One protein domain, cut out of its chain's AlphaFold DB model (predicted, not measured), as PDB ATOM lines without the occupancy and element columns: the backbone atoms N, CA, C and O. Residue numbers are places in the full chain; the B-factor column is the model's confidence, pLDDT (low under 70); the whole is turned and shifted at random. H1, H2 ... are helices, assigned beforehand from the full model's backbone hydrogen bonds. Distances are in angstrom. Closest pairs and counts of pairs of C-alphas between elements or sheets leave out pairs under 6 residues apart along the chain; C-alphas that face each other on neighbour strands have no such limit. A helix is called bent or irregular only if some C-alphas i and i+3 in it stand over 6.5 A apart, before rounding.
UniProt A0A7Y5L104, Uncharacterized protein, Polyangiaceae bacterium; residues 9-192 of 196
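AT A GLANCE: This is residues 9 to 192 of the 196 residues of an uncharacterized protein of Polyangiaceae bacterium (UniProt A0A7Y5L104). The longest helix, H3, lies with H1 along one side of an elongated up-and-down bundle, six helices each running against the one before. H4 is in the middle, with H1, H2, H5 and H6 packed on it. The printed part has 184 residues, all helix by class, with H1 to H6 in order and no named strand. It is compact, radius of gyration of the C-alphas 16.4 A, spanning 52 by 29 by 28 A.

IN THESE COORDINATES: Find C-alpha 71 at (-7.629, -31.691, 18.482); H3 runs 46.3 A to residue 102. H1 is residues 9 to 35, 38.3 A; H2, 39 to 59; H4, 113 to 130; H5, 136 to 160, irregular, C-alphas 155 and 158 being 7.5 A apart. H6, 169 to 191, ends at (15.364, -26.202, -2.505).

HOW THE PARTS SIT: H3 touches H1, closest C-alphas Phe 19 and Gly 84, 4.2 A. H4, the hub, touches five helices; with H5 it forms a hairpin, closest C-alphas Ser 130 and Arg 139, 4.3 A. Every O i to N i+4 pair is within hydrogen-bond range except in H5, 17 of 21.

THE WHOLE: The printed part has no cut. H2 to H3 is a long link. Residues 61 to 69, 101 to 107 and 160 to 168 have pLDDT under 70.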
ATOM      1  N   SER A   9       7.200 -40.150  23.114       77.62
ATOM      2  CA  SER A   9       8.311 -39.710  22.269       77.62
ATOM      3  C   SER A   9       7.985 -38.399  21.545       77.62
ATOM      4  O   SER A   9       8.795 -37.479  21.587       77.62
ATOM      5  N   THR A  10       6.766 -38.243  21.012       77.31
ATOM      6  CA  THR A  10       6.341 -37.027  20.296       77.31
ATOM      7  C   THR A  10       6.313 -35.816  21.235       77.31
ATOM      8  O   THR A  10       6.757 -34.730  20.873       77.31
ATOM      9  N   TRP A  11       5.833 -35.996  22.470       84.12
ATOM     10  CA  TRP A  11       5.856 -34.935  23.484       84.12
ATOM     11  C   TRP A  11       7.279 -34.522  23.854       84.12
ATOM     12  O   TRP A  11       7.591 -33.336  23.885       84.12
ATOM     13  N   ARG A  12       8.146 -35.503  24.128       86.75
ATOM     14  CA  ARG A  12       9.551 -35.254  24.474       86.75
ATOM     15  C   ARG A  12      10.292 -34.565  23.333       86.75
ATOM     16  O   ARG A  12      11.060 -33.651  23.602       86.75
ATOM     17  N   ALA A  13      10.023 -34.958  22.090       84.12
ATOM     18  CA  ALA A  13      10.576 -34.317  20.906       84.12
ATOM     19  C   ALA A  13      10.099 -32.863  20.782       84.12
ATOM     20  O   ALA A  13      10.929 -31.970  20.669       84.12
ATOM     21  N   GLY A  14       8.789 -32.603  20.888       85.38
ATOM     22  CA  GLY A  14       8.245 -31.239  20.835       85.38
ATOM     23  C   GLY A  14       8.818 -30.333  21.930       85.38
ATOM     24  O   GLY A  14       9.287 -29.233  21.642       85.38
ATOM     25  N   TYR A  15       8.866 -30.835  23.167       90.56
ATOM     26  CA  TYR A  15       9.506 -30.150  24.289       90.56
ATOM     27  C   TYR A  15      10.989 -29.885  24.022       90.56
ATOM     28  O   TYR A  15      11.425 -28.745  24.117       90.56
ATOM     29  N   GLY A  16      11.761 -30.917  23.670       90.12
ATOM     30  CA  GLY A  16      13.211 -30.823  23.501       90.12
ATOM     31  C   GLY A  16      13.615 -29.906  22.352       90.12
ATOM     32  O   GLY A  16      14.504 -29.078  22.514       90.12
ATOM     33  N   VAL A  17      12.919 -29.994  21.216       88.56
ATOM     34  CA  VAL A  17      13.159 -29.135  20.049       88.56
ATOM     35  C   VAL A  17      12.881 -27.673  20.390       88.56
ATOM     36  O   VAL A  17      13.730 -26.823  20.131       88.56
ATOM     37  N   SER A  18      11.733 -27.375  21.011       90.38
ATOM     38  CA  SER A  18      11.446 -26.006  21.455       90.38
ATOM     39  C   SER A  18      12.418 -25.529  22.516       90.38
ATOM     40  O   SER A  18      12.869 -24.398  22.432       90.38
ATOM     41  N   PHE A  19      12.777 -26.376  23.479       93.81
ATOM     42  CA  PHE A  19      13.735 -26.024  24.518       93.81
ATOM     43  C   PHE A  19      15.082 -25.616  23.916       93.81
ATOM     44  O   PHE A  19      15.573 -24.539  24.224       93.81
ATOM     45  N   VAL A  20      15.656 -26.424  23.021       92.88
ATOM     46  CA  VAL A  20      16.963 -26.135  22.405       92.88
ATOM     47  C   VAL A  20      16.908 -24.879  21.537       92.88
ATOM     48  O   VAL A  20      17.778 -24.017  21.660       92.88
ATOM     49  N   LEU A  21      15.882 -24.750  20.690       92.19
ATOM     50  CA  LEU A  21      15.709 -23.576  19.835       92.19
ATOM     51  C   LEU A  21      15.563 -22.299  20.668       92.19
ATOM     52  O   LEU A  21      16.234 -21.306  20.398       92.19
ATOM     53  N   THR A  22      14.700 -22.333  21.684       94.50
ATOM     54  CA  THR A  22      14.451 -21.189  22.556       94.50
ATOM     55  C   THR A  22      15.664 -20.854  23.405       94.50
ATOM     56  O   THR A  22      16.001 -19.683  23.514       94.50
ATOM     57  N   LEU A  23      16.362 -21.856  23.944       94.62
ATOM     58  CA  LEU A  23      17.588 -21.652  24.709       94.62
ATOM     59  C   LEU A  23      18.620 -20.910  23.861       94.62
ATOM     60  O   LEU A  23      19.168 -19.905  24.304       94.62
ATOM     61  N   LEU A  24      18.835 -21.363  22.622       94.00
ATOM     62  CA  LEU A  24      19.749 -20.700  21.702       94.00
ATOM     63  C   LEU A  24      19.284 -19.275  21.383       94.00
ATOM     64  O   LEU A  24      20.082 -18.353  21.516       94.00
ATOM     65  N   ALA A  25      18.014 -19.078  21.017       93.00
ATOM     66  CA  ALA A  25      17.459 -17.757  20.717       93.00
ATOM     67  C   ALA A  25      17.662 -16.777  21.887       93.00
ATOM     68  O   ALA A  25      18.218 -15.694  21.701       93.00
ATOM     69  N   SER A  26      17.318 -17.190  23.106       92.06
ATOM     70  CA  SER A  26      17.526 -16.403  24.321       92.06
ATOM     71  C   SER A  26      19.007 -16.113  24.579       92.06
ATOM     72  O   SER A  26      19.377 -14.978  24.878       92.06
ATOM     73  N   CYS A  27      19.897 -17.091  24.386       91.31
ATOM     74  CA  CYS A  27      21.339 -16.866  24.491       91.31
ATOM     75  C   CYS A  27      21.866 -15.874  23.441       91.31
ATOM     76  O   CYS A  27      22.739 -15.075  23.773       91.31
ATOM     77  N   THR A  28      21.339 -15.873  22.210       90.94
ATOM     78  CA  THR A  28      21.732 -14.876  21.197       90.94
ATOM     79  C   THR A  28      21.326 -13.460  21.597       90.94
ATOM     80  O   THR A  28      22.109 -12.536  21.406       90.94
ATOM     81  N   LEU A  29      20.159 -13.287  22.230       88.81
ATOM     82  CA  LEU A  29      19.725 -11.991  22.760       88.81
ATOM     83  C   LEU A  29      20.615 -11.520  23.913       88.81
ATOM     84  O   LEU A  29      20.961 -10.343  23.987       88.81
ATOM     85  N   VAL A  30      21.031 -12.430  24.793       87.88
ATOM     86  CA  VAL A  30      22.014 -12.116  25.839       87.88
ATOM     87  C   VAL A  30      23.362 -11.727  25.221       87.88
ATOM     88  O   VAL A  30      23.957 -10.739  25.646       87.88
ATOM     89  N   GLY A  31      23.831 -12.460  24.209       85.88
ATOM     90  CA  GLY A  31      25.075 -12.162  23.493       85.88
ATOM     91  C   GLY A  31      25.059 -10.783  22.833       85.88
ATOM     92  O   GLY A  31      25.997 -10.009  23.011       85.88
ATOM     93  N   GLU A  32      23.963 -10.438  22.159       85.50
ATOM     94  CA  GLU A  32      23.741  -9.110  21.579       85.50
ATOM     95  C   GLU A  32      23.816  -8.006  22.645       85.50
ATOM     96  O   GLU A  32      24.482  -6.990  22.458       85.50
ATOM     97  N   ARG A  33      23.193  -8.220  23.810       84.25
ATOM     98  CA  ARG A  33      23.224  -7.254  24.924       84.25
ATOM     99  C   ARG A  33      24.624  -7.077  25.510       84.25
ATOM    100  O   ARG A  33      24.986  -5.967  25.886       84.25
ATOM    101  N   ILE A  34      25.411  -8.150  25.592       82.88
ATOM    102  CA  ILE A  34      26.799  -8.098  26.078       82.88
ATOM    103  C   ILE A  34      27.698  -7.352  25.085       82.88
ATOM    104  O   ILE A  34      28.563  -6.585  25.496       82.88
ATOM    105  N   THR A  35      27.498  -7.592  23.791       84.44
ATOM    106  CA  THR A  35      28.378  -7.104  22.712       84.44
ATOM    107  C   THR A  35      27.935  -5.762  22.140       84.44
ATOM    108  O   THR A  35      28.667  -5.152  21.368       84.44
ATOM    109  N   GLN A  36      26.765  -5.273  22.560       80.62
ATOM    110  CA  GLN A  36      26.224  -3.959  22.216       80.62
ATOM    111  C   GLN A  36      26.080  -3.743  20.700       80.62
ATOM    112  O   GLN A  36      26.310  -2.642  20.198       80.62
ATOM    113  N   GLY A  37      25.670  -4.785  19.971       76.88
ATOM    114  CA  GLY A  37      25.431  -4.710  18.528       76.88
ATOM    115  C   GLY A  37      26.667  -4.912  17.664       76.88
ATOM    116  O   GLY A  37      26.734  -4.392  16.546       76.88
ATOM    117  N   GLU A  38      27.652  -5.668  18.152       84.69
ATOM    118  CA  GLU A  38      28.782  -6.080  17.330       84.69
ATOM    119  C   GLU A  38      28.300  -6.941  16.149       84.69
ATOM    120  O   GLU A  38      27.746  -8.030  16.306       84.69
ATOM    121  N   LEU A  39      28.541  -6.450  14.933       83.00
ATOM    122  CA  LEU A  39      28.009  -7.047  13.708       83.00
ATOM    123  C   LEU A  39      28.446  -8.511  13.509       83.00
ATOM    124  O   LEU A  39      27.671  -9.326  13.011       83.00
ATOM    125  N   SER A  40      29.681  -8.846  13.892       86.31
ATOM    126  CA  SER A  40      30.258 -10.196  13.797       86.31
ATOM    127  C   SER A  40      29.452 -11.211  14.621       86.31
ATOM    128  O   SER A  40      29.063 -12.270  14.119       86.31
ATOM    129  N   VAL A  41      29.136 -10.846  15.865       84.44
ATOM    130  CA  VAL A  41      28.326 -11.629  16.798       84.44
ATOM    131  C   VAL A  41      26.915 -11.750  16.260       84.44
ATOM    132  O   VAL A  41      26.360 -12.849  16.252       84.44
ATOM    133  N   ALA A  42      26.364 -10.660  15.725       84.69
ATOM    134  CA  ALA A  42      25.015 -10.684  15.202       84.69
ATOM    135  C   ALA A  42      24.843 -11.683  14.046       84.69
ATOM    136  O   ALA A  42      23.902 -12.485  14.050       84.69
ATOM    137  N   TRP A  43      25.790 -11.702  13.102       85.69
ATOM    138  CA  TRP A  43      25.812 -12.675  12.008       85.69
ATOM    139  C   TRP A  43      25.999 -14.109  12.492       85.69
ATOM    140  O   TRP A  43      25.286 -15.002  12.027       85.69
ATOM    141  N   LEU A  44      26.914 -14.341  13.436       89.00
ATOM    142  CA  LEU A  44      27.131 -15.666  14.013       89.00
ATOM    143  C   LEU A  44      25.855 -16.187  14.688       89.00
ATOM    144  O   LEU A  44      25.428 -17.313  14.432       89.00
ATOM    145  N   CYS A  45      25.212 -15.352  15.501       89.44
ATOM    146  CA  CYS A  45      23.942 -15.666  16.141       89.44
ATOM    147  C   CYS A  45      22.850 -15.991  15.115       89.44
ATOM    148  O   CYS A  45      22.137 -16.977  15.293       89.44
ATOM    149  N   SER A  46      22.759 -15.228  14.017       88.88
ATOM    150  CA  SER A  46      21.808 -15.517  12.936       88.88
ATOM    151  C   SER A  46      22.072 -16.828  12.228       88.88
ATOM    152  O   SER A  46      21.129 -17.584  11.991       88.88
ATOM    153  N   ALA A  47      23.331 -17.126  11.919       87.81
ATOM    154  CA  ALA A  47      23.702 -18.380  11.286       87.81
ATOM    155  C   ALA A  47      23.350 -19.578  12.182       87.81
ATOM    156  O   ALA A  47      22.712 -20.524  11.721       87.81
ATOM    157  N   LEU A  48      23.698 -19.512  13.472       90.38
ATOM    158  CA  LEU A  48      23.412 -20.573  14.440       90.38
ATOM    159  C   LEU A  48      21.909 -20.774  14.643       90.38
ATOM    160  O   LEU A  48      21.424 -21.906  14.587       90.38
ATOM    161  N   LEU A  49      21.163 -19.689  14.852       91.12
ATOM    162  CA  LEU A  49      19.723 -19.752  15.082       91.12
ATOM    163  C   LEU A  49      18.981 -20.287  13.854       91.12
ATOM    164  O   LEU A  49      18.109 -21.145  13.984       91.12
ATOM    165  N   THR A  50      19.388 -19.855  12.660       88.69
ATOM    166  CA  THR A  50      18.865 -20.364  11.387       88.69
ATOM    167  C   THR A  50      19.169 -21.848  11.212       88.69
ATOM    168  O   THR A  50      18.276 -22.625  10.875       88.69
ATOM    169  N   PHE A  51      20.413 -22.260  11.461       89.25
ATOM    170  CA  PHE A  51      20.819 -23.659  11.360       89.25
ATOM    171  C   PHE A  51      19.979 -24.544  12.285       89.25
ATOM    172  O   PHE A  51      19.413 -25.544  11.841       89.25
ATOM    173  N   VAL A  52      19.818 -24.142  13.549       89.25
ATOM    174  CA  VAL A  52      18.971 -24.871  14.496       89.25
ATOM    175  C   VAL A  52      17.515 -24.859  14.048       89.25
ATOM    176  O   VAL A  52      16.894 -25.913  14.080       89.25
ATOM    177  N   ALA A  53      16.977 -23.746  13.545       87.31
ATOM    178  CA  ALA A  53      15.617 -23.705  13.009       87.31
ATOM    179  C   ALA A  53      15.417 -24.699  11.850       87.31
ATOM    180  O   ALA A  53      14.408 -25.404  11.822       87.31
ATOM    181  N   ILE A  54      16.384 -24.827  10.934       85.81
ATOM    182  CA  ILE A  54      16.358 -25.828   9.854       85.81
ATOM    183  C   ILE A  54      16.378 -27.250  10.430       85.81
ATOM    184  O   ILE A  54      15.566 -28.089  10.033       85.81
ATOM    185  N   VAL A  55      17.254 -27.528  11.401       85.75
ATOM    186  CA  VAL A  55      17.284 -28.824  12.100       85.75
ATOM    187  C   VAL A  55      15.947 -29.095  12.797       85.75
ATOM    188  O   VAL A  55      15.419 -30.200  12.700       85.75
ATOM    189  N   CYS A  56      15.332 -28.094  13.429       83.88
ATOM    190  CA  CYS A  56      14.008 -28.207  14.037       83.88
ATOM    191  C   CYS A  56      12.936 -28.546  12.999       83.88
ATOM    192  O   CYS A  56      12.118 -29.432  13.249       83.88
ATOM    193  N   VAL A  57      12.947 -27.896  11.827       81.75
ATOM    194  CA  VAL A  57      12.048 -28.257  10.720       81.75
ATOM    195  C   VAL A  57      12.214 -29.736  10.392       81.75
ATOM    196  O   VAL A  57      11.209 -30.432  10.252       81.75
ATOM    197  N   GLN A  58      13.448 -30.240  10.308       80.62
ATOM    198  CA  GLN A  58      13.721 -31.643   9.991       80.62
ATOM    199  C   GLN A  58      13.249 -32.623  11.068       80.62
ATOM    200  O   GLN A  58      12.646 -33.633  10.717       80.62
ATOM    201  N   SER A  59      13.435 -32.289  12.341       74.12
ATOM    202  CA  SER A  59      13.141 -33.170  13.478       74.12
ATOM    203  C   SER A  59      11.666 -33.206  13.903       74.12
ATOM    204  O   SER A  59      11.267 -34.082  14.669       74.12
ATOM    205  N   ILE A  60      10.831 -32.264  13.450       72.38
ATOM    206  CA  ILE A  60       9.392 -32.263  13.758       72.38
ATOM    207  C   ILE A  60       8.664 -33.183  12.766       72.38
ATOM    208  O   ILE A  60       8.203 -32.754  11.706       72.38
ATOM    209  N   ASP A  61       8.531 -34.458  13.138       58.56
ATOM    210  CA  ASP A  61       7.828 -35.483  12.345       58.56
ATOM    211  C   ASP A  61       6.311 -35.257  12.245       58.56
ATOM    212  O   ASP A  61       5.649 -35.741  11.326       58.56
ATOM    213  N   ARG A  62       5.724 -34.496  13.177       59.91
ATOM    214  CA  ARG A  62       4.292 -34.173  13.193       59.91
ATOM    215  C   ARG A  62       4.096 -32.706  13.519       59.91
ATOM    216  O   ARG A  62       4.130 -32.312  14.682       59.91
ATOM    217  N   SER A  63       3.843 -31.896  12.494       59.25
ATOM    218  CA  SER A  63       3.403 -30.523  12.729       59.25
ATOM    219  C   SER A  63       2.093 -30.526  13.532       59.25
ATOM    220  O   SER A  63       1.171 -31.267  13.160       59.25
ATOM    221  N   PRO A  64       1.936 -29.677  14.569       62.91
ATOM    222  CA  PRO A  64       0.645 -29.490  15.240       62.91
ATOM    223  C   PRO A  64      -0.444 -29.001  14.269       62.91
ATOM    224  O   PRO A  64      -1.635 -29.140  14.542       62.91
ATOM    225  N   THR A  65      -0.052 -28.480  13.102       67.38
ATOM    226  CA  THR A  65      -0.956 -28.028  12.039       67.38
ATOM    227  C   THR A  65      -1.317 -29.128  11.030       67.38
ATOM    228  O   THR A  65      -2.003 -28.857  10.046       67.38
ATOM    229  N   SER A  66      -0.914 -30.384  11.275       67.06
ATOM    230  CA  SER A  66      -1.262 -31.522  10.416       67.06
ATOM    231  C   SER A  66      -2.777 -31.808  10.421       67.06
ATOM    232  O   SER A  66      -3.402 -31.822  11.491       67.06
ATOM    233  N   PRO A  67      -3.401 -32.066   9.254       64.56
ATOM    234  CA  PRO A  67      -4.835 -32.337   9.153       64.56
ATOM    235  C   PRO A  67      -5.246 -33.651   9.835       64.56
ATOM    236  O   PRO A  67      -6.344 -33.725  10.375       64.56
ATOM    237  N   ALA A  68      -4.354 -34.646   9.899       65.94
ATOM    238  CA  ALA A  68      -4.649 -35.974  10.450       65.94
ATOM    239  C   ALA A  68      -4.627 -36.048  11.993       65.94
ATOM    240  O   ALA A  68      -5.010 -37.062  12.576       65.94
ATOM    241  N   ALA A  69      -4.164 -35.001  12.684       67.56
ATOM    242  CA  ALA A  69      -4.062 -35.013  14.140       67.56
ATOM    243  C   ALA A  69      -5.383 -34.597  14.812       67.56
ATOM    244  O   ALA A  69      -5.958 -33.550  14.502       67.56
ATOM    245  N   SER A  70      -5.829 -35.379  15.800       75.94
ATOM    246  CA  SER A  70      -6.977 -35.018  16.641       75.94
ATOM    247  C   SER A  70      -6.710 -33.730  17.430       75.94
ATOM    248  O   SER A  70      -5.570 -33.455  17.813       75.94
ATOM    249  N   ALA A  71      -7.756 -32.954  17.739       76.75
ATOM    250  CA  ALA A  71      -7.629 -31.691  18.482       76.75
ATOM    251  C   ALA A  71      -6.888 -31.859  19.824       76.75
ATOM    252  O   ALA A  71      -6.028 -31.055  20.178       76.75
ATOM    253  N   ARG A  72      -7.148 -32.968  20.532       74.50
ATOM    254  CA  ARG A  72      -6.457 -33.322  21.781       74.50
ATOM    255  C   ARG A  72      -4.962 -33.587  21.568       74.50
ATOM    256  O   ARG A  72      -4.159 -33.220  22.419       74.50
ATOM    257  N   SER A  73      -4.583 -34.213  20.453       76.69
ATOM    258  CA  SER A  73      -3.178 -34.440  20.095       76.69
ATOM    259  C   SER A  73      -2.472 -33.123  19.760       76.69
ATOM    260  O   SER A  73      -1.399 -32.849  20.294       76.69
ATOM    261  N   LYS A  74      -3.125 -32.252  18.975       78.81
ATOM    262  CA  LYS A  74      -2.616 -30.914  18.626       78.81
ATOM    263  C   LYS A  74      -2.371 -30.056  19.863       78.81
ATOM    264  O   LYS A  74      -1.271 -29.543  20.032       78.81
ATOM    265  N   GLY A  75      -3.359 -29.970  20.758       81.94
ATOM    266  CA  GLY A  75      -3.236 -29.207  22.003       81.94
ATOM    267  C   GLY A  75      -2.084 -29.693  22.884       81.94
ATOM    268  O   GLY A  75      -1.373 -28.882  23.470       81.94
ATOM    269  N   ARG A  76      -1.829 -31.007  22.919       83.38
ATOM    270  CA  ARG A  76      -0.674 -31.564  23.633       83.38
ATOM    271  C   ARG A  76       0.647 -31.195  22.961       83.38
ATOM    272  O   ARG A  76       1.545 -30.728  23.639       83.38
ATOM    273  N   VAL A  77       0.784 -31.351  21.647       83.38
ATOM    274  CA  VAL A  77       2.029 -30.962  20.959       83.38
ATOM    275  C   VAL A  77       2.331 -29.475  21.182       83.38
ATOM    276  O   VAL A  77       3.446 -29.133  21.562       83.38
ATOM    277  N   VAL A  78       1.322 -28.607  21.063       85.75
ATOM    278  CA  VAL A  78       1.455 -27.170  21.363       85.75
ATOM    279  C   VAL A  78       1.889 -26.939  22.811       85.75
ATOM    280  O   VAL A  78       2.818 -26.173  23.044       85.75
ATOM    281  N   ALA A  79       1.284 -27.632  23.780       88.31
ATOM    282  CA  ALA A  79       1.684 -27.526  25.181       88.31
ATOM    283  C   ALA A  79       3.130 -27.999  25.420       88.31
ATOM    284  O   ALA A  79       3.842 -27.372  26.199       88.31
ATOM    285  N   ALA A  80       3.596 -29.045  24.730       89.31
ATOM    286  CA  ALA A  80       4.981 -29.508  24.819       89.31
ATOM    287  C   ALA A  80       5.961 -28.427  24.350       89.31
ATOM    288  O   ALA A  80       6.913 -28.109  25.060       89.31
ATOM    289  N   HIS A  81       5.690 -27.834  23.183       90.44
ATOM    290  CA  HIS A  81       6.488 -26.741  22.630       90.44
ATOM    291  C   HIS A  81       6.465 -25.505  23.539       90.44
ATOM    292  O   HIS A  81       7.516 -24.932  23.820       90.44
ATOM    293  N   ALA A  82       5.289 -25.129  24.049       91.06
ATOM    294  CA  ALA A  82       5.135 -23.998  24.960       91.06
ATOM    295  C   ALA A  82       5.910 -24.205  26.270       91.06
ATOM    296  O   ALA A  82       6.605 -23.298  26.716       91.06
ATOM    297  N   LEU A  83       5.846 -25.402  26.860       94.12
ATOM    298  CA  LEU A  83       6.587 -25.734  28.081       94.12
ATOM    299  C   LEU A  83       8.099 -25.808  27.839       94.12
ATOM    300  O   LEU A  83       8.868 -25.334  28.672       94.12
ATOM    301  N   GLY A  84       8.531 -26.363  26.703       92.56
ATOM    302  CA  GLY A  84       9.940 -26.374  26.304       92.56
ATOM    303  C   GLY A  84      10.492 -24.961  26.131       92.56
ATOM    304  O   GLY A  84      11.534 -24.629  26.687       92.56
ATOM    305  N   ALA A  85       9.753 -24.092  25.441       92.88
ATOM    306  CA  ALA A  85      10.134 -22.694  25.275       92.88
ATOM    307  C   ALA A  85      10.148 -21.938  26.614       92.88
ATOM    308  O   ALA A  85      11.138 -21.294  26.951       92.88
ATOM    309  N   ALA A  86       9.084 -22.053  27.413       94.88
ATOM    310  CA  ALA A  86       8.980 -21.365  28.698       94.88
ATOM    311  C   ALA A  86      10.091 -21.779  29.674       94.88
ATOM    312  O   ALA A  86      10.678 -20.928  30.337       94.88
ATOM    313  N   SER A  87      10.411 -23.076  29.741       96.19
ATOM    314  CA  SER A  87      11.502 -23.573  30.585       96.19
ATOM    315  C   SER A  87      12.870 -23.081  30.115       96.19
ATOM    316  O   SER A  87      13.676 -22.689  30.952       96.19
ATOM    317  N   ALA A  88      13.127 -23.026  28.807       95.44
ATOM    318  CA  ALA A  88      14.369 -22.470  28.273       95.44
ATOM    319  C   ALA A  88      14.522 -20.969  28.579       95.44
ATOM    320  O   ALA A  88      15.573 -20.566  29.076       95.44
ATOM    321  N   ILE A  89      13.470 -20.163  28.373       93.69
ATOM    322  CA  ILE A  89      13.464 -18.736  28.750       93.69
ATOM    323  C   ILE A  89      13.750 -18.603  30.248       93.69
ATOM    324  O   ILE A  89      14.652 -17.867  30.642       93.69
ATOM    325  N   ALA A  90      13.041 -19.362  31.088       93.62
ATOM    326  CA  ALA A  90      13.244 -19.330  32.532       93.62
ATOM    327  C   ALA A  90      14.687 -19.686  32.923       93.62
ATOM    328  O   ALA A  90      15.271 -19.006  33.761       93.62
ATOM    329  N   VAL A  91      15.285 -20.707  32.299       94.62
ATOM    330  CA  VAL A  91      16.682 -21.098  32.541       94.62
ATOM    331  C   VAL A  91      17.643 -19.958  32.210       94.62
ATOM    332  O   VAL A  91      18.501 -19.649  33.036       94.62
ATOM    333  N   VAL A  92      17.498 -19.308  31.050       91.75
ATOM    334  CA  VAL A  92      18.379 -18.192  30.665       91.75
ATOM    335  C   VAL A  92      18.211 -17.016  31.614       91.75
ATOM    336  O   VAL A  92      19.202 -16.519  32.144       91.75
ATOM    337  N   HIS A  93      16.975 -16.613  31.893       90.81
ATOM    338  CA  HIS A  93      16.679 -15.482  32.773       90.81
ATOM    339  C   HIS A  93      17.182 -15.721  34.201       90.81
ATOM    340  O   HIS A  93      17.808 -14.842  34.791       90.81
ATOM    341  N   VAL A  94      17.000 -16.929  34.749       90.31
ATOM    342  CA  VAL A  94      17.556 -17.305  36.060       90.31
ATOM    343  C   VAL A  94      19.084 -17.301  36.026       90.31
ATOM    344  O   VAL A  94      19.704 -16.751  36.936       90.31
ATOM    345  N   ALA A  95      19.709 -17.861  34.988       89.88
ATOM    346  CA  ALA A  95      21.164 -17.885  34.861       89.88
ATOM    347  C   ALA A  95      21.757 -16.469  34.777       89.88
ATOM    348  O   ALA A  95      22.737 -16.169  35.466       89.88
ATOM    349  N   VAL A  96      21.145 -15.578  33.989       86.50
ATOM    350  CA  VAL A  96      21.560 -14.174  33.888       86.50
ATOM    351  C   VAL A  96      21.327 -13.449  35.211       86.50
ATOM    352  O   VAL A  96      22.230 -12.760  35.677       86.50
ATOM    353  N   ALA A  97      20.180 -13.640  35.867       84.19
ATOM    354  CA  ALA A  97      19.890 -13.016  37.157       84.19
ATOM    355  C   ALA A  97      20.883 -13.448  38.251       84.19
ATOM    356  O   ALA A  97      21.373 -12.608  39.009       84.19
ATOM    357  N   LEU A  98      21.221 -14.740  38.322       83.44
ATOM    358  CA  LEU A  98      22.217 -15.262  39.261       83.44
ATOM    359  C   LEU A  98      23.612 -14.706  38.960       83.44
ATOM    360  O   LEU A  98      24.290 -14.231  39.868       83.44
ATOM    361  N   LYS A  99      24.031 -14.706  37.690       80.00
ATOM    362  CA  LYS A  99      25.348 -14.196  37.293       80.00
ATOM    363  C   LYS A  99      25.461 -12.685  37.487       80.00
ATOM    364  O   LYS A  99      26.486 -12.219  37.964       80.00
ATOM    365  N   SER A 100      24.421 -11.920  37.168       71.81
ATOM    366  CA  SER A 100      24.377 -10.463  37.346       71.81
ATOM    367  C   SER A 100      24.571 -10.055  38.805       71.81
ATOM    368  O   SER A 100      25.364  -9.158  39.097       71.81
ATOM    369  N   ARG A 101      23.930 -10.787  39.729       65.62
ATOM    370  CA  ARG A 101      24.111 -10.613  41.178       65.62
ATOM    371  C   ARG A 101      25.542 -10.886  41.642       65.62
ATOM    372  O   ARG A 101      25.974 -10.283  42.616       65.62
ATOM    373  N   LEU A 102      26.261 -11.775  40.958       60.16
ATOM    374  CA  LEU A 102      27.634 -12.162  41.299       60.16
ATOM    375  C   LEU A 102      28.707 -11.335  40.566       60.16
ATOM    376  O   LEU A 102      29.826 -11.240  41.055       60.16
ATOM    377  N   ALA A 103      28.387 -10.745  39.410       57.28
ATOM    378  CA  ALA A 103      29.352 -10.147  38.478       57.28
ATOM    379  C   ALA A 103      29.167  -8.632  38.248       57.28
ATOM    380  O   ALA A 103      29.577  -8.111  37.214       57.28
ATOM    381  N   GLY A 104      28.550  -7.910  39.188       55.16
ATOM    382  CA  GLY A 104      28.586  -6.441  39.201       55.16
ATOM    383  C   GLY A 104      27.668  -5.722  38.199       55.16
ATOM    384  O   GLY A 104      27.923  -4.567  37.879       55.16
ATOM    385  N   GLY A 105      26.591  -6.358  37.723       58.03
ATOM    386  CA  GLY A 105      25.469  -5.636  37.097       58.03
ATOM    387  C   GLY A 105      25.568  -5.301  35.601       58.03
ATOM    388  O   GLY A 105      24.746  -4.527  35.117       58.03
ATOM    389  N   ALA A 106      26.497  -5.895  34.841       59.00
ATOM    390  CA  ALA A 106      26.610  -5.653  33.391       59.00
ATOM    391  C   ALA A 106      25.352  -6.049  32.579       59.00
ATOM    392  O   ALA A 106      25.089  -5.484  31.520       59.00
ATOM    393  N   LEU A 107      24.554  -6.999  33.080       69.56
ATOM    394  CA  LEU A 107      23.250  -7.381  32.529       69.56
ATOM    395  C   LEU A 107      22.187  -7.199  33.608       69.56
ATOM    396  O   LEU A 107      22.247  -7.856  34.645       69.56
ATOM    397  N   VAL A 108      21.205  -6.333  33.379       72.94
ATOM    398  CA  VAL A 108      20.071  -6.165  34.296       72.94
ATOM    399  C   VAL A 108      18.877  -6.898  33.713       72.94
ATOM    400  O   VAL A 108      18.408  -6.523  32.638       72.94
ATOM    401  N   GLU A 109      18.399  -7.929  34.411       76.50
ATOM    402  CA  GLU A 109      17.180  -8.627  34.006       76.50
ATOM    403  C   GLU A 109      15.933  -7.798  34.317       76.50
ATOM    404  O   GLU A 109      15.775  -7.282  35.427       76.50
ATOM    405  N   ARG A 110      15.050  -7.648  33.329       77.69
ATOM    406  CA  ARG A 110      13.787  -6.906  33.444       77.69
ATOM    407  C   ARG A 110      12.642  -7.751  32.892       77.69
ATOM    408  O   ARG A 110      12.827  -8.397  31.865       77.69
ATOM    409  N   PRO A 111      11.425  -7.683  33.473       74.62
ATOM    410  CA  PRO A 111      10.273  -8.463  33.000       74.62
ATOM    411  C   PRO A 111       9.989  -8.296  31.510       74.62
ATOM    412  O   PRO A 111       9.500  -9.191  30.834       74.62
ATOM    413  N   SER A 112      10.318  -7.130  30.986       76.06
ATOM    414  CA  SER A 112      10.159  -6.804  29.592       76.06
ATOM    415  C   SER A 112      11.088  -7.582  28.655       76.06
ATOM    416  O   SER A 112      10.731  -7.771  27.500       76.06
ATOM    417  N   GLN A 113      12.260  -8.048  29.101       81.56
ATOM    418  CA  GLN A 113      13.183  -8.822  28.255       81.56
ATOM    419  C   GLN A 113      12.572 -10.161  27.843       81.56
ATOM    420  O   GLN A 113      12.799 -10.606  26.723       81.56
ATOM    421  N   ILE A 114      11.664 -10.699  28.663       86.94
ATOM    422  CA  ILE A 114      10.825 -11.846  28.310       86.94
ATOM    423  C   ILE A 114      10.027 -11.566  27.026       86.94
ATOM    424  O   ILE A 114       9.828 -12.469  26.223       86.94
ATOM    425  N   VAL A 115       9.595 -10.323  26.778       87.75
ATOM    426  CA  VAL A 115       8.877  -9.966  25.541       87.75
ATOM    427  C   VAL A 115       9.772 -10.152  24.315       87.75
ATOM    428  O   VAL A 115       9.295 -10.647  23.297       87.75
ATOM    429  N   ASN A 116      11.064  -9.822  24.409       88.12
ATOM    430  CA  ASN A 116      12.018 -10.008  23.309       88.12
ATOM    431  C   ASN A 116      12.142 -11.491  22.956       88.12
ATOM    432  O   ASN A 116      12.040 -11.862  21.786       88.12
ATOM    433  N   ASP A 117      12.297 -12.331  23.983       90.00
ATOM    434  CA  ASP A 117      12.349 -13.782  23.834       90.00
ATOM    435  C   ASP A 117      11.058 -14.324  23.220       90.00
ATOM    436  O   ASP A 117      11.101 -15.049  22.231       90.00
ATOM    437  N   LEU A 118       9.899 -13.942  23.761       90.75
ATOM    438  CA  LEU A 118       8.600 -14.419  23.287       90.75
ATOM    439  C   LEU A 118       8.337 -14.032  21.830       90.75
ATOM    440  O   LEU A 118       7.851 -14.864  21.063       90.75
ATOM    441  N   VAL A 119       8.667 -12.800  21.434       92.12
ATOM    442  CA  VAL A 119       8.493 -12.336  20.051       92.12
ATOM    443  C   VAL A 119       9.425 -13.092  19.111       92.12
ATOM    444  O   VAL A 119       8.960 -13.622  18.104       92.12
ATOM    445  N   LEU A 120      10.715 -13.193  19.444       92.56
ATOM    446  CA  LEU A 120      11.692 -13.885  18.603       92.56
ATOM    447  C   LEU A 120      11.355 -15.376  18.461       92.56
ATOM    448  O   LEU A 120      11.244 -15.899  17.350       92.56
ATOM    449  N   VAL A 121      11.150 -16.057  19.586       92.88
ATOM    450  CA  VAL A 121      10.849 -17.492  19.640       92.88
ATOM    451  C   VAL A 121       9.518 -17.788  18.965       92.88
ATOM    452  O   VAL A 121       9.433 -18.722  18.171       92.88
ATOM    453  N   GLY A 122       8.485 -16.992  19.250       91.38
ATOM    454  CA  GLY A 122       7.171 -17.136  18.633       91.38
ATOM    455  C   GLY A 122       7.236 -16.974  17.117       91.38
ATOM    456  O   GLY A 122       6.684 -17.802  16.391       91.38
ATOM    457  N   ALA A 123       7.974 -15.970  16.633       92.88
ATOM    458  CA  ALA A 123       8.166 -15.750  15.207       92.88
ATOM    459  C   ALA A 123       8.850 -16.950  14.538       92.88
ATOM    460  O   ALA A 123       8.326 -17.470  13.550       92.88
ATOM    461  N   ILE A 124       9.965 -17.430  15.099       92.25
ATOM    462  CA  ILE A 124      10.734 -18.550  14.537       92.25
ATOM    463  C   ILE A 124       9.946 -19.858  14.605       92.25
ATOM    464  O   ILE A 124       9.890 -20.575  13.610       92.25
ATOM    465  N   LEU A 125       9.283 -20.166  15.723       89.50
ATOM    466  CA  LEU A 125       8.425 -21.351  15.819       89.50
ATOM    467  C   LEU A 125       7.274 -21.294  14.809       89.50
ATOM    468  O   LEU A 125       6.993 -22.299  14.155       89.50
ATOM    469  N   GLY A 126       6.654 -20.126  14.622       89.31
ATOM    470  CA  GLY A 126       5.632 -19.921  13.596       89.31
ATOM    471  C   GLY A 126       6.159 -20.193  12.183       89.31
ATOM    472  O   GLY A 126       5.512 -20.909  11.415       89.31
ATOM    473  N   LEU A 127       7.365 -19.711  11.863       90.19
ATOM    474  CA  LEU A 127       8.032 -19.986  10.586       90.19
ATOM    475  C   LEU A 127       8.330 -21.483  10.420       90.19
ATOM    476  O   LEU A 127       7.968 -22.070   9.402       90.19
ATOM    477  N   VAL A 128       8.902 -22.131  11.434       89.00
ATOM    478  CA  VAL A 128       9.201 -23.574  11.431       89.00
ATOM    479  C   VAL A 128       7.930 -24.406  11.212       89.00
ATOM    480  O   VAL A 128       7.913 -25.315  10.380       89.00
ATOM    481  N   TRP A 129       6.838 -24.084  11.912       87.81
ATOM    482  CA  TRP A 129       5.557 -24.780  11.760       87.81
ATOM    483  C   TRP A 129       4.904 -24.540  10.398       87.81
ATOM    484  O   TRP A 129       4.244 -25.445   9.878       87.81
ATOM    485  N   SER A 130       5.098 -23.361   9.799       88.19
ATOM    486  CA  SER A 130       4.540 -23.036   8.483       88.19
ATOM    487  C   SER A 130       5.048 -23.972   7.383       88.19
ATOM    488  O   SER A 130       4.249 -24.488   6.603       88.19
ATOM    489  N   LEU A 131       6.345 -24.300   7.380       85.75
ATOM    490  CA  LEU A 131       6.969 -25.140   6.345       85.75
ATOM    491  C   LEU A 131       6.519 -26.602   6.389       85.75
ATOM    492  O   LEU A 131       6.726 -27.362   5.435       85.75
ATOM    493  N   ARG A 132       5.942 -27.024   7.514       78.81
ATOM    494  CA  ARG A 132       5.387 -28.365   7.716       78.81
ATOM    495  C   ARG A 132       3.865 -28.396   7.635       78.81
ATOM    496  O   ARG A 132       3.277 -29.471   7.748       78.81
ATOM    497  N   ALA A 133       3.217 -27.250   7.463       80.38
ATOM    498  CA  ALA A 133       1.775 -27.192   7.343       80.38
ATOM    499  C   ALA A 133       1.331 -27.735   5.978       80.38
ATOM    500  O   ALA A 133       1.771 -27.259   4.935       80.38
ATOM    501  N   ALA A 134       0.417 -28.708   5.991       76.88
ATOM    502  CA  ALA A 134      -0.224 -29.192   4.766       76.88
ATOM    503  C   ALA A 134      -1.270 -28.196   4.236       76.88
ATOM    504  O   ALA A 134      -1.567 -28.173   3.047       76.88
ATOM    505  N   ASN A 135      -1.839 -27.369   5.120       81.31
ATOM    506  CA  ASN A 135      -2.820 -26.363   4.739       81.31
ATOM    507  C   ASN A 135      -2.105 -25.122   4.159       81.31
ATOM    508  O   ASN A 135      -1.336 -24.489   4.892       81.31
ATOM    509  N   PRO A 136      -2.380 -24.727   2.900       82.31
ATOM    510  CA  PRO A 136      -1.746 -23.567   2.271       82.31
ATOM    511  C   PRO A 136      -2.033 -22.255   3.013       82.31
ATOM    512  O   PRO A 136      -1.144 -21.412   3.115       82.31
ATOM    513  N   LEU A 137      -3.219 -22.109   3.617       85.44
ATOM    514  CA  LEU A 137      -3.554 -20.941   4.438       85.44
ATOM    515  C   LEU A 137      -2.638 -20.828   5.655       85.44
ATOM    516  O   LEU A 137      -2.262 -19.732   6.041       85.44
ATOM    517  N   VAL A 138      -2.248 -21.953   6.254       85.12
ATOM    518  CA  VAL A 138      -1.335 -21.965   7.404       85.12
ATOM    519  C   VAL A 138       0.108 -21.755   6.948       85.12
ATOM    520  O   VAL A 138       0.852 -21.028   7.603       85.12
ATOM    521  N   ARG A 139       0.494 -22.348   5.811       84.56
ATOM    522  CA  ARG A 139       1.832 -22.202   5.221       84.56
ATOM    523  C   ARG A 139       2.147 -20.750   4.848       84.56
ATOM    524  O   ARG A 139       3.285 -20.337   5.010       84.56
ATOM    525  N   LEU A 140       1.152 -19.980   4.404       86.31
ATOM    526  CA  LEU A 140       1.299 -18.551   4.087       86.31
ATOM    527  C   LEU A 140       0.916 -17.633   5.257       86.31
ATOM    528  O   LEU A 140       1.535 -16.590   5.466       86.31
ATOM    529  N   GLY A 141      -0.082 -18.027   6.045       87.94
ATOM    530  CA  GLY A 141      -0.614 -17.227   7.142       87.94
ATOM    531  C   GLY A 141       0.316 -17.154   8.348       87.94
ATOM    532  O   GLY A 141       0.486 -16.072   8.899       87.94
ATOM    533  N   LEU A 142       0.957 -18.258   8.754       89.56
ATOM    534  CA  LEU A 142       1.873 -18.232   9.903       89.56
ATOM    535  C   LEU A 142       3.094 -17.332   9.672       89.56
ATOM    536  O   LEU A 142       3.375 -16.537  10.562       89.56
ATOM    537  N   PRO A 143       3.782 -17.362   8.513       90.12
ATOM    538  CA  PRO A 143       4.847 -16.406   8.233       90.12
ATOM    539  C   PRO A 143       4.354 -14.961   8.284       90.12
ATOM    540  O   PRO A 143       5.003 -14.128   8.909       90.12
ATOM    541  N   ALA A 144       3.186 -14.665   7.703       90.06
ATOM    542  CA  ALA A 144       2.609 -13.323   7.751       90.06
ATOM    543  C   ALA A 144       2.303 -12.873   9.191       90.06
ATOM    544  O   ALA A 144       2.624 -11.747   9.559       90.06
ATOM    545  N   ILE A 145       1.745 -13.757  10.026       91.81
ATOM    546  CA  ILE A 145       1.480 -13.483  11.446       91.81
ATOM    547  C   ILE A 145       2.792 -13.288  12.214       91.81
ATOM    548  O   ILE A 145       2.907 -12.322  12.964       91.81
ATOM    549  N   SER A 146       3.792 -14.151  12.006       92.56
ATOM    550  CA  SER A 146       5.116 -14.035  12.630       92.56
ATOM    551  C   SER A 146       5.780 -12.700  12.290       92.56
ATOM    552  O   SER A 146       6.218 -11.978  13.183       92.56
ATOM    553  N   LEU A 147       5.820 -12.340  11.005       91.50
ATOM    554  CA  LEU A 147       6.418 -11.086  10.545       91.50
ATOM    555  C   LEU A 147       5.601  -9.867  10.984       91.50
ATOM    556  O   LEU A 147       6.178  -8.853  11.369       91.50
ATOM    557  N   GLY A 148       4.271  -9.968  10.995       91.88
ATOM    558  CA  GLY A 148       3.381  -8.936  11.523       91.88
ATOM    559  C   GLY A 148       3.599  -8.692  13.016       91.88
ATOM    560  O   GLY A 148       3.702  -7.541  13.434       91.88
ATOM    561  N   ALA A 149       3.754  -9.752  13.815       91.12
ATOM    562  CA  ALA A 149       4.051  -9.654  15.242       91.12
ATOM    563  C   ALA A 149       5.414  -8.993  15.497       91.12
ATOM    564  O   ALA A 149       5.508  -8.079  16.313       91.12
ATOM    565  N   VAL A 150       6.450  -9.391  14.752       92.00
ATOM    566  CA  VAL A 150       7.786  -8.771  14.816       92.00
ATOM    567  C   VAL A 150       7.738  -7.300  14.395       92.00
ATOM    568  O   VAL A 150       8.343  -6.448  15.045       92.00
ATOM    569  N   THR A 151       6.970  -6.976  13.353       91.00
ATOM    570  CA  THR A 151       6.783  -5.597  12.879       91.00
ATOM    571  C   THR A 151       6.072  -4.743  13.924       91.00
ATOM    572  O   THR A 151       6.511  -3.633  14.213       91.00
ATOM    573  N   LEU A 152       5.002  -5.258  14.533       90.19
ATOM    574  CA  LEU A 152       4.272  -4.562  15.592       90.19
ATOM    575  C   LEU A 152       5.146  -4.354  16.833       90.19
ATOM    576  O   LEU A 152       5.146  -3.272  17.421       90.19
ATOM    577  N   TYR A 153       5.924  -5.365  17.209       89.06
ATOM    578  CA  TYR A 153       6.909  -5.265  18.280       89.06
ATOM    579  C   TYR A 153       7.935  -4.157  17.995       89.06
ATOM    580  O   TYR A 153       8.167  -3.299  18.845       89.06
ATOM    581  N   PHE A 154       8.473  -4.093  16.775       87.88
ATOM    582  CA  PHE A 154       9.388  -3.024  16.377       87.88
ATOM    583  C   PHE A 154       8.719  -1.641  16.370       87.88
ATOM    584  O   PHE A 154       9.267  -0.681  16.907       87.88
ATOM    585  N   ALA A 155       7.503  -1.530  15.833       87.56
ATOM    586  CA  ALA A 155       6.747  -0.277  15.799       87.56
ATOM    587  C   ALA A 155       6.414   0.246  17.206       87.56
ATOM    588  O   ALA A 155       6.358   1.455  17.446       87.56
ATOM    589  N   THR A 156       6.213  -0.665  18.157       86.31
ATOM    590  CA  THR A 156       5.933  -0.330  19.554       86.31
ATOM    591  C   THR A 156       7.191  -0.218  20.408       86.31
ATOM    592  O   THR A 156       7.074   0.163  21.569       86.31
ATOM    593  N   ALA A 157       8.389  -0.437  19.854       80.88
ATOM    594  CA  ALA A 157       9.653  -0.481  20.591       80.88
ATOM    595  C   ALA A 157       9.881   0.735  21.502       80.88
ATOM    596  O   ALA A 157      10.465   0.606  22.573       80.88
ATOM    597  N   ARG A 158       9.361   1.914  21.127       75.19
ATOM    598  CA  ARG A 158       9.442   3.126  21.957       75.19
ATOM    599  C   ARG A 158       8.824   2.972  23.349       75.19
ATOM    600  O   ARG A 158       9.343   3.551  24.294       75.19
ATOM    601  N   PHE A 159       7.769   2.171  23.468       74.00
ATOM    602  CA  PHE A 159       7.058   1.886  24.718       74.00
ATOM    603  C   PHE A 159       7.714   0.770  25.533       74.00
ATOM    604  O   PHE A 159       7.412   0.593  26.708       74.00
ATOM    605  N   TRP A 160       8.631   0.044  24.901       66.31
ATOM    606  CA  TRP A 160       9.344  -1.089  25.454       66.31
ATOM    607  C   TRP A 160      10.851  -0.843  25.290       66.31
ATOM    608  O   TRP A 160      11.549  -1.705  24.781       66.31
ATOM    609  N   HIS A 161      11.391   0.322  25.666       58.22
ATOM    610  CA  HIS A 161      12.852   0.507  25.726       58.22
ATOM    611  C   HIS A 161      13.407  -0.250  26.932       58.22
ATOM    612  O   HIS A 161      13.190   0.153  28.076       58.22
ATOM    613  N   LEU A 162      14.053  -1.393  26.692       58.47
ATOM    614  CA  LEU A 162      14.304  -2.360  27.768       58.47
ATOM    615  C   LEU A 162      15.717  -2.339  28.307       58.47
ATOM    616  O   LEU A 162      15.899  -2.700  29.467       58.47
ATOM    617  N   ASP A 163      16.681  -1.853  27.535       58.19
ATOM    618  CA  ASP A 163      18.066  -1.770  27.969       58.19
ATOM    619  C   ASP A 163      18.595  -0.327  27.876       58.19
ATOM    620  O   ASP A 163      18.148   0.436  27.021       58.19
ATOM    621  N   PRO A 164      19.530   0.067  28.761       54.69
ATOM    622  CA  PRO A 164      20.108   1.415  28.804       54.69
ATOM    623  C   PRO A 164      21.098   1.712  27.660       54.69
ATOM    624  O   PRO A 164      21.745   2.756  27.669       54.69
ATOM    625  N   PHE A 165      21.248   0.804  26.693       58.88
ATOM    626  CA  PHE A 165      22.148   0.975  25.553       58.88
ATOM    627  C   PHE A 165      21.560   1.953  24.524       58.88
ATOM    628  O   PHE A 165      20.336   2.068  24.405       58.88
ATOM    629  N   PRO A 166      22.402   2.668  23.760       50.50
ATOM    630  CA  PRO A 166      21.921   3.647  22.794       50.50
ATOM    631  C   PRO A 166      21.079   2.997  21.680       50.50
ATOM    632  O   PRO A 166      21.569   2.217  20.866       50.50
ATOM    633  N   GLY A 167      19.800   3.384  21.606       53.69
ATOM    634  CA  GLY A 167      18.886   3.053  20.510       53.69
ATOM    635  C   GLY A 167      18.094   1.747  20.667       53.69
ATOM    636  O   GLY A 167      17.997   1.155  21.734       53.69
ATOM    637  N   PHE A 168      17.491   1.301  19.561       58.59
ATOM    638  CA  PHE A 168      16.632   0.109  19.475       58.59
ATOM    639  C   PHE A 168      17.418  -1.173  19.143       58.59
ATOM    640  O   PHE A 168      16.967  -1.965  18.316       58.59
ATOM    641  N   ALA A 169      18.628  -1.344  19.688       73.69
ATOM    642  CA  ALA A 169      19.571  -2.375  19.237       73.69
ATOM    643  C   ALA A 169      18.984  -3.795  19.331       73.69
ATOM    644  O   ALA A 169      18.914  -4.493  18.324       73.69
ATOM    645  N   VAL A 170      18.424  -4.171  20.485       81.12
ATOM    646  CA  VAL A 170      17.833  -5.507  20.683       81.12
ATOM    647  C   VAL A 170      16.588  -5.716  19.820       81.12
ATOM    648  O   VAL A 170      16.407  -6.787  19.252       81.12
ATOM    649  N   GLN A 171      15.733  -4.702  19.657       86.38
ATOM    650  CA  GLN A 171      14.546  -4.823  18.806       86.38
ATOM    651  C   GLN A 171      14.933  -4.971  17.332       86.38
ATOM    652  O   GLN A 171      14.368  -5.807  16.629       86.38
ATOM    653  N   ARG A 172      15.918  -4.195  16.862       86.19
ATOM    654  CA  ARG A 172      16.488  -4.333  15.512       86.19
ATOM    655  C   ARG A 172      17.115  -5.703  15.325       86.19
ATOM    656  O   ARG A 172      16.908  -6.314  14.283       86.19
ATOM    657  N   PHE A 173      17.810  -6.196  16.340       87.25
ATOM    658  CA  PHE A 173      18.397  -7.520  16.334       87.25
ATOM    659  C   PHE A 173      17.329  -8.616  16.234       87.25
ATOM    660  O   PHE A 173      17.423  -9.464  15.357       87.25
ATOM    661  N   VAL A 174      16.254  -8.562  17.030       89.81
ATOM    662  CA  VAL A 174      15.105  -9.484  16.912       89.81
ATOM    663  C   VAL A 174      14.517  -9.455  15.498       89.81
ATOM    664  O   VAL A 174      14.272 -10.511  14.913       89.81
ATOM    665  N   VAL A 175      14.321  -8.260  14.928       90.25
ATOM    666  CA  VAL A 175      13.816  -8.097  13.555       90.25
ATOM    667  C   VAL A 175      14.773  -8.729  12.546       90.25
ATOM    668  O   VAL A 175      14.339  -9.525  11.716       90.25
ATOM    669  N   GLN A 176      16.067  -8.423  12.629       90.25
ATOM    670  CA  GLN A 176      17.097  -8.996  11.767       90.25
ATOM    671  C   GLN A 176      17.102 -10.522  11.862       90.25
ATOM    672  O   GLN A 176      17.049 -11.192  10.835       90.25
ATOM    673  N   GLN A 177      17.110 -11.074  13.076       90.69
ATOM    674  CA  GLN A 177      17.093 -12.515  13.310       90.69
ATOM    675  C   GLN A 177      15.872 -13.177  12.671       90.69
ATOM    676  O   GLN A 177      16.004 -14.178  11.962       90.69
ATOM    677  N   ALA A 178      14.687 -12.597  12.872       91.56
ATOM    678  CA  ALA A 178      13.453 -13.105  12.292       91.56
ATOM    679  C   ALA A 178      13.472 -13.047  10.756       91.56
ATOM    680  O   ALA A 178      13.082 -14.018  10.112       91.56
ATOM    681  N   LEU A 179      13.959 -11.950  10.165       91.12
ATOM    682  CA  LEU A 179      14.037 -11.780   8.712       91.12
ATOM    683  C   LEU A 179      15.068 -12.709   8.066       91.12
ATOM    684  O   LEU A 179      14.757 -13.353   7.066       91.12
ATOM    685  N   VAL A 180      16.270 -12.817   8.643       90.94
ATOM    686  CA  VAL A 180      17.320 -13.724   8.156       90.94
ATOM    687  C   VAL A 180      16.836 -15.168   8.233       90.94
ATOM    688  O   VAL A 180      16.922 -15.898   7.245       90.94
ATOM    689  N   THR A 181      16.245 -15.558   9.365       90.25
ATOM    690  CA  THR A 181      15.691 -16.904   9.538       90.25
ATOM    691  C   THR A 181      14.552 -17.156   8.551       90.25
ATOM    692  O   THR A 181      14.529 -18.202   7.911       90.25
ATOM    693  N   ALA A 182      13.630 -16.204   8.363       90.38
ATOM    694  CA  ALA A 182      12.539 -16.329   7.395       90.38
ATOM    695  C   ALA A 182      13.055 -16.499   5.960       90.38
ATOM    696  O   ALA A 182      12.599 -17.395   5.253       90.38
ATOM    697  N   GLY A 183      14.026 -15.681   5.543       89.56
ATOM    698  CA  GLY A 183      14.637 -15.764   4.217       89.56
ATOM    699  C   GLY A 183      15.358 -17.093   3.994       89.56
ATOM    700  O   GLY A 183      15.146 -17.749   2.977       89.56
ATOM    701  N   ALA A 184      16.149 -17.544   4.965       88.81
ATOM    702  CA  ALA A 184      16.849 -18.822   4.877       88.81
ATOM    703  C   ALA A 184      15.890 -20.019   4.873       88.81
ATOM    704  O   ALA A 184      16.085 -20.964   4.112       88.81
ATOM    705  N   LEU A 185      14.830 -19.975   5.682       87.38
ATOM    706  CA  LEU A 185      13.785 -20.993   5.696       87.38
ATOM    707  C   LEU A 185      12.989 -21.026   4.387       87.38
ATOM    708  O   LEU A 185      12.641 -22.111   3.929       87.38
ATOM    709  N   LEU A 186      12.743 -19.871   3.765       87.62
ATOM    710  CA  LEU A 186      12.139 -19.783   2.436       87.62
ATOM    711  C   LEU A 186      13.041 -20.426   1.377       87.62
ATOM    712  O   LEU A 186      12.581 -21.266   0.613       87.62
ATOM    713  N   VAL A 187      14.331 -20.075   1.361       88.12
ATOM    714  CA  VAL A 187      15.328 -20.686   0.466       88.12
ATOM    715  C   VAL A 187      15.362 -22.200   0.674       88.12
ATOM    716  O   VAL A 187      15.233 -22.966  -0.277       88.12
ATOM    717  N   PHE A 188      15.453 -22.643   1.925       86.38
ATOM    718  CA  PHE A 188      15.415 -24.054   2.279       86.38
ATOM    719  C   PHE A 188      14.130 -24.748   1.794       86.38
ATOM    720  O   PHE A 188      14.198 -25.858   1.275       86.38
ATOM    721  N   ASP A 189      12.962 -24.112   1.914       83.88
ATOM    722  CA  ASP A 189      11.683 -24.655   1.435       83.88
ATOM    723  C   ASP A 189      11.600 -24.756  -0.094       83.88
ATOM    724  O   ASP A 189      10.975 -25.682  -0.605       83.88
ATOM    725  N   VAL A 190      12.237 -23.836  -0.821       84.94
ATOM    726  CA  VAL A 190      12.316 -23.869  -2.290       84.94
ATOM    727  C   VAL A 190      13.231 -24.997  -2.769       84.94
ATOM    728  O   VAL A 190      12.903 -25.679  -3.735       84.94
ATOM    729  N   PHE A 191      14.364 -25.211  -2.094       85.25
ATOM    730  CA  PHE A 191      15.364 -26.202  -2.505       85.25
ATOM    731  C   PHE A 191      15.186 -27.584  -1.873       85.25
ATOM    732  O   PHE A 191      15.854 -28.532  -2.294       85.25
ATOM    733  N   ARG A 192      14.319 -27.743  -0.864       78.19
ATOM    734  CA  ARG A 192      14.088 -29.068  -0.278       78.19
ATOM    735  C   ARG A 192      13.455 -29.992  -1.330       78.19
ATOM    736  O   ARG A 192      12.493 -29.593  -1.988       78.19
TER     737      ARG A 192